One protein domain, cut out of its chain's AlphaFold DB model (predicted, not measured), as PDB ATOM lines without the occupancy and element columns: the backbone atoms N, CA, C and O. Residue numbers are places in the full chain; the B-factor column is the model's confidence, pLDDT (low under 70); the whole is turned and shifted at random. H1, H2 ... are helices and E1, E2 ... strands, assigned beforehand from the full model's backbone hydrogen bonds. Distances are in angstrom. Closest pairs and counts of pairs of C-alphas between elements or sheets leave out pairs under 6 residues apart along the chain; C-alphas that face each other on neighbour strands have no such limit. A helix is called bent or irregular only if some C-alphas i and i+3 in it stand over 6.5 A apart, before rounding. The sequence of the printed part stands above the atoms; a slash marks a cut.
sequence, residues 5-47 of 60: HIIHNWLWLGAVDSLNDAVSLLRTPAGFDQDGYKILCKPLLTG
ATOM      1  N   HIS A   5       4.935  35.412   3.011       89.19
ATOM      2  CA  HIS A   5       5.184  35.642   4.431       89.19
ATOM      3  C   HIS A   5       4.116  34.935   5.265       89.19
ATOM      4  O   HIS A   5       2.932  35.252   5.158       89.19
ATOM      5  N   ILE A   6       4.532  33.987   6.103       88.25
ATOM      6  CA  ILE A   6       3.614  33.188   6.914       88.25
ATOM      7  C   ILE A   6       3.372  33.892   8.240       88.25
ATOM      8  O   ILE A   6       4.315  34.235   8.957       88.25
ATOM      9  N   ILE A   7       2.098  34.117   8.555       84.19
ATOM     10  CA  ILE A   7       1.669  34.780   9.783       84.19
ATOM     11  C   ILE A   7       0.651  33.893  10.493       84.19
ATOM     12  O   ILE A   7      -0.328  33.466   9.889       84.19
ATOM     13  N   HIS A   8       0.862  33.639  11.783       83.50
ATOM     14  CA  HIS A   8      -0.064  32.881  12.626       83.50
ATOM     15  C   HIS A   8      -0.212  33.569  13.979       83.50
ATOM     16  O   HIS A   8       0.792  33.896  14.599       83.50
ATOM     17  N   ASN A   9      -1.440  33.816  14.445       80.75
ATOM     18  CA  ASN A   9      -1.699  34.558  15.690       80.75
ATOM     19  C   ASN A   9      -0.898  35.869  15.800       80.75
ATOM     20  O   ASN A   9      -0.363  36.183  16.859       80.75
ATOM     21  N   TRP A  10      -0.810  36.627  14.701       78.50
ATOM     22  CA  TRP A  10      -0.029  37.870  14.616       78.50
ATOM     23  C   TRP A  10       1.487  37.700  14.784       78.50
ATOM     24  O   TRP A  10       2.184  38.675  15.028       78.50
ATOM     25  N   LEU A  11       2.016  36.488  14.610       80.81
ATOM     26  CA  LEU A  11       3.446  36.193  14.624       80.81
ATOM     27  C   LEU A  11       3.948  35.930  13.205       80.81
ATOM     28  O   LEU A  11       3.375  35.097  12.506       80.81
ATOM     29  N   TRP A  12       5.020  36.601  12.781       84.31
ATOM     30  CA  TRP A  12       5.665  36.320  11.495       84.31
ATOM     31  C   TRP A  12       6.598  35.109  11.613       84.31
ATOM     32  O   TRP A  12       7.674  35.219  12.188       84.31
ATOM     33  N   LEU A  13       6.194  33.962  11.065       83.44
ATOM     34  CA  LEU A  13       6.912  32.686  11.205       83.44
ATOM     35  C   LEU A  13       8.076  32.521  10.216       83.44
ATOM     36  O   LEU A  13       8.907  31.634  10.389       83.44
ATOM     37  N   GLY A  14       8.134  33.362   9.182       86.00
ATOM     38  CA  GLY A  14       9.147  33.310   8.129       86.00
ATOM     39  C   GLY A  14       8.561  33.552   6.739       86.00
ATOM     40  O   GLY A  14       7.405  33.968   6.596       86.00
ATOM     41  N   ALA A  15       9.370  33.324   5.707       88.88
ATOM     42  CA  ALA A  15       8.946  33.401   4.315       88.88
ATOM     43  C   ALA A  15       9.281  32.105   3.567       88.88
ATOM     44  O   ALA A  15      10.298  31.476   3.854       88.88
ATOM     45  N   VAL A  16       8.428  31.724   2.616       91.06
ATOM     46  CA  VAL A  16       8.598  30.552   1.744       91.06
ATOM     47  C   VAL A  16       8.401  30.947   0.283       91.06
ATOM     48  O   VAL A  16       7.688  31.906  -0.014       91.06
ATOM     49  N   ASP A  17       9.002  30.199  -0.637       93.06
ATOM     50  CA  ASP A  17       8.874  30.453  -2.082       93.06
ATOM     51  C   ASP A  17       7.646  29.761  -2.700       93.06
ATOM     52  O   ASP A  17       7.231  30.083  -3.813       93.06
ATOM     53  N   SER A  18       7.037  28.823  -1.969       90.44
ATOM     54  CA  SER A  18       5.857  28.063  -2.375       90.44
ATOM     55  C   SER A  18       4.863  27.955  -1.224       90.44
ATOM     56  O   SER A  18       5.243  27.674  -0.088       90.44
ATOM     57  N   LEU A  19       3.571  28.116  -1.522       88.81
ATOM     58  CA  LEU A  19       2.505  27.994  -0.523       88.81
ATOM     59  C   LEU A  19       2.469  26.596   0.126       88.81
ATOM     60  O   LEU A  19       2.131  26.480   1.300       88.81
ATOM     61  N   ASN A  20       2.878  25.549  -0.601       88.31
ATOM     62  CA  ASN A  20       2.949  24.183  -0.068       88.31
ATOM     63  C   ASN A  20       3.966  24.051   1.077       88.31
ATOM     64  O   ASN A  20       3.785  23.223   1.967       88.31
ATOM     65  N   ASP A  21       5.004  24.891   1.091       88.56
ATOM     66  CA  ASP A  21       6.047  24.855   2.115       88.56
ATOM     67  C   ASP A  21       5.623  25.592   3.394       88.56
ATOM     68  O   ASP A  21       6.285  25.461   4.426       88.56
ATOM     69  N   ALA A  22       4.498  26.321   3.379       88.12
ATOM     70  CA  ALA A  22       3.987  27.057   4.537       88.12
ATOM     71  C   ALA A  22       3.753  26.150   5.757       88.12
ATOM     72  O   ALA A  22       3.951  26.580   6.895       88.12
ATOM     73  N   VAL A  23       3.402  24.877   5.525       84.62
ATOM     74  CA  VAL A  23       3.192  23.873   6.581       84.62
ATOM     75  C   VAL A  23       4.444  23.656   7.440       84.62
ATOM     76  O   VAL A  23       4.334  23.376   8.633       84.62
ATOM     77  N   SER A  24       5.638  23.846   6.866       83.94
ATOM     78  CA  SER A  24       6.913  23.685   7.575       83.94
ATOM     79  C   SER A  24       7.140  24.747   8.655       83.94
ATOM     80  O   SER A  24       7.869  24.497   9.615       83.94
ATOM     81  N   LEU A  25       6.482  25.906   8.531       83.88
ATOM     82  CA  LEU A  25       6.624  27.038   9.445       83.88
ATOM     83  C   LEU A  25       5.541  27.084  10.530       83.88
ATOM     84  O   LEU A  25       5.641  27.915  11.421       83.88
ATOM     85  N   LEU A  26       4.543  26.189  10.519       76.06
ATOM     86  CA  LEU A  26       3.435  26.183  11.494       76.06
ATOM     87  C   LEU A  26       3.858  25.885  12.946       76.06
ATOM     88  O   LEU A  26       3.042  25.999  13.860       76.06
ATOM     89  N   ARG A  27       5.118  25.503  13.183       72.06
ATOM     90  CA  ARG A  27       5.690  25.370  14.528       72.06
ATOM     91  C   ARG A  27       6.672  26.500  14.777       72.06
ATOM     92  O   ARG A  27       7.644  26.650  14.045       72.06
ATOM     93  N   THR A  28       6.455  27.245  15.853       66.12
ATOM     94  CA  THR A  28       7.394  28.268  16.307       66.12
ATOM     95  C   THR A  28       8.710  27.617  16.753       66.12
ATOM     96  O   THR A  28       8.698  26.777  17.658       66.12
ATOM     97  N   PRO A  29       9.857  27.971  16.145       66.88
ATOM     98  CA  PRO A  29      11.153  27.485  16.603       66.88
ATOM     99  C   PRO A  29      11.500  28.047  17.992       66.88
ATOM    100  O   PRO A  29      11.003  29.093  18.414       66.88
ATOM    101  N   ALA A  30      12.375  27.353  18.723       65.19
ATOM    102  CA  ALA A  30      12.869  27.845  20.008       65.19
ATOM    103  C   ALA A  30      13.646  29.162  19.805       65.19
ATOM    104  O   ALA A  30      14.561  29.215  18.986       65.19
ATOM    105  N   GLY A  31      13.281  30.216  20.545       66.56
ATOM    106  CA  GLY A  31      13.862  31.559  20.385       66.56
ATOM    107  C   GLY A  31      13.135  32.461  19.381       66.56
ATOM    108  O   GLY A  31      13.696  33.464  18.952       66.56
ATOM    109  N   PHE A  32      11.907  32.105  19.001       71.69
ATOM    110  CA  PHE A  32      11.075  32.894  18.100       71.69
ATOM    111  C   PHE A  32      10.851  34.340  18.588       71.69
ATOM    112  O   PHE A  32      10.409  34.558  19.720       71.69
ATOM    113  N   ASP A  33      11.107  35.311  17.708       70.50
ATOM    114  CA  ASP A  33      10.861  36.727  17.972       70.50
ATOM    115  C   ASP A  33       9.378  37.067  17.775       70.50
ATOM    116  O   ASP A  33       8.869  37.163  16.656       70.50
ATOM    117  N   GLN A  34       8.684  37.261  18.894       70.31
ATOM    118  CA  GLN A  34       7.261  37.587  18.921       70.31
ATOM    119  C   GLN A  34       6.952  38.962  18.303       70.31
ATOM    120  O   GLN A  34       5.826  39.196  17.869       70.31
ATOM    121  N   ASP A  35       7.943  39.853  18.209       68.44
ATOM    122  CA  ASP A  35       7.753  41.245  17.795       68.44
ATOM    123  C   ASP A  35       7.964  41.491  16.288       68.44
ATOM    124  O   ASP A  35       7.725  42.603  15.797       68.44
ATOM    125  N   GLY A  36       8.326  40.455  15.520       66.25
ATOM    126  CA  GLY A  36       8.608  40.546  14.082       66.25
ATOM    127  C   GLY A  36       7.432  41.026  13.218       66.25
ATOM    128  O   GLY A  36       7.639  41.521  12.113       66.25
ATOM    129  N   TYR A  37       6.191  40.965  13.710       70.31
ATOM    130  CA  TYR A  37       5.002  41.403  12.965       70.31
ATOM    131  C   TYR A  37       4.970  42.913  12.671       70.31
ATOM    132  O   TYR A  37       4.373  43.342  11.679       70.31
ATOM    133  N   LYS A  38       5.673  43.734  13.467       70.94
ATOM    134  CA  LYS A  38       5.690  45.201  13.308       70.94
ATOM    135  C   LYS A  38       6.150  45.652  11.914       70.94
ATOM    136  O   LYS A  38       5.659  46.670  11.425       70.94
ATOM    137  N   ILE A  39       7.031  44.893  11.253       70.81
ATOM    138  CA  ILE A  39       7.508  45.211   9.897       70.81
ATOM    139  C   ILE A  39       6.429  44.989   8.824       70.81
ATOM    140  O   ILE A  39       6.411  45.686   7.810       70.81
ATOM    141  N   LEU A  40       5.490  44.069   9.068       74.44
ATOM    142  CA  LEU A  40       4.424  43.706   8.131       74.44
ATOM    143  C   LEU A  40       3.109  44.450   8.408       74.44
ATOM    144  O   LEU A  40       2.284  44.561   7.503       74.44
ATOM    145  N   CYS A  41       2.934  45.045   9.596       78.50
ATOM    146  CA  CYS A  41       1.757  45.851   9.954       78.50
ATOM    147  C   CYS A  41       1.370  46.870   8.879       78.50
ATOM    148  O   CYS A  41       0.225  46.920   8.441       78.50
ATOM    149  N   LYS A  42       2.317  47.722   8.471       82.62
ATOM    150  CA  LYS A  42       2.039  48.827   7.547       82.62
ATOM    151  C   LYS A  42       1.539  48.324   6.190       82.62
ATOM    152  O   LYS A  42       0.475  48.779   5.769       82.62
ATOM    153  N   PRO A  43       2.244  47.424   5.488       82.12
ATOM    154  CA  PRO A  43       1.764  46.967   4.194       82.12
ATOM    155  C   PRO A  43       0.495  46.101   4.283       82.12
ATOM    156  O   PRO A  43      -0.344  46.202   3.392       82.12
ATOM    157  N   LEU A  44       0.283  45.345   5.371       80.31
ATOM    158  CA  LEU A  44      -0.970  44.608   5.596       80.31
ATOM    159  C   LEU A  44      -2.166  45.549   5.787       80.31
ATOM    160  O   LEU A  44      -3.175  45.417   5.102       80.31
ATOM    161  N   LEU A  45      -2.044  46.545   6.668       82.69
ATOM    162  CA  LEU A  45      -3.124  47.499   6.965       82.69
ATOM    163  C   LEU A  45      -3.435  48.444   5.798       82.69
ATOM    164  O   LEU A  45      -4.522  49.010   5.736       82.69
ATOM    165  N   THR A  46      -2.484  48.631   4.885       88.50
ATOM    166  CA  THR A  46      -2.663  49.465   3.686       88.50
ATOM    167  C   THR A  46      -3.102  48.663   2.460       88.50
ATOM    168  O   THR A  46      -3.262  49.251   1.394       88.50
ATOM    169  N   GLY A  47      -3.306  47.345   2.596       85.25
ATOM    170  CA  GLY A  47      -3.762  46.481   1.505       85.25
ATOM    171  C   GLY A  47      -2.747  46.326   0.369       85.25
ATOM    172  O   GLY A  47      -3.139  46.087  -0.767       85.25
TER     173      GLY A  47
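Overview. This is residues 5 to 47 of the 60 residues of the protein "Excinuclease Cho" of Enterobacter cancerogenus (UniProt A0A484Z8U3). A two-stranded hairpin, E1 and E2, stands in the middle, with a short helix, H1, on one side of it and a second short helix, H2, farther off on the other. A long loop, residues 26 to 37, swings round from H1 to H2, and the last printed residues, 42 to 47, stick out beyond the rest. The printed part has 43 residues, with two named strands and two named helices in the order E1, E2, H1, H2; the sheet, E1 - E2, is antiparallel and the class is mixed, helices and strands. It is only just compact, close to loose, with a radius of gyration of the C-alphas of 10.7 A and spans of 28 by 24 by 14 A.

Arrangement. Begin with the sheet: E1, residues 5 to 8, and E2, residues 11 to 16, are antiparallel neighbours in a hairpin, their directions 147 degrees apart. Look at C-alphas 7 and 12, which face each other at 4.6 A, and then at two backbone pairs within hydrogen-bond range: N 6 and O 14 at 2.9 A, and N 13 and O 6 at 2.8 A. Next take H1, residues 19 to 25: its closest C-alphas to E2 are those of Leu 25 and Leu 13, 5.9 A apart. To E1, the closest C-alphas are those of Ala 22 and Ile 6, 6.6 A apart. Now go to H2, residues 38 to 45, which is near E2, with 5 pairs of C-alphas within 10 A. H2 is apart from E1 and from H1. In H1, 0 of 3 O i to N i+4 pairs are within hydrogen-bond range, but 3 of 4 O i to N i+3 pairs are; in H2, 2 of 4 O i to N i+4 pairs are.

Along the chain. Find C-alpha 5 at (5.184, 35.642, 4.431), where E1 begins; its C-alphas span 10.1 A from first to last. E2 spans 15.0 A, from Leu 11 to Val 16. H1 begins at C-alpha 19, at (2.505, 27.994, -0.523), and spans 10.8 A; it is only just irregular, with C-alphas 20 and 23 6.7 A apart. H2 spans 11.1 A and ends at C-alpha 45, at (-3.124, 47.499, 6.965); it too is only just irregular, with C-alphas 39 and 42 7.0 A apart.

Size, cuts and confidence. The two C-alphas farthest apart are those of Ala 30 and Thr 46, at 31.2 A. The printed part has no cut. The links from E1 to E2 and from E2 to H1 are tight, and the link from H1 to H2, with 12 residues, is long. Residues 42 to 47, of which 42 to 45 belong to H2, stand free. The mean pLDDT of the printed part is 79.9; look for values under 70 at residues 28 to 31 and 35 to 36.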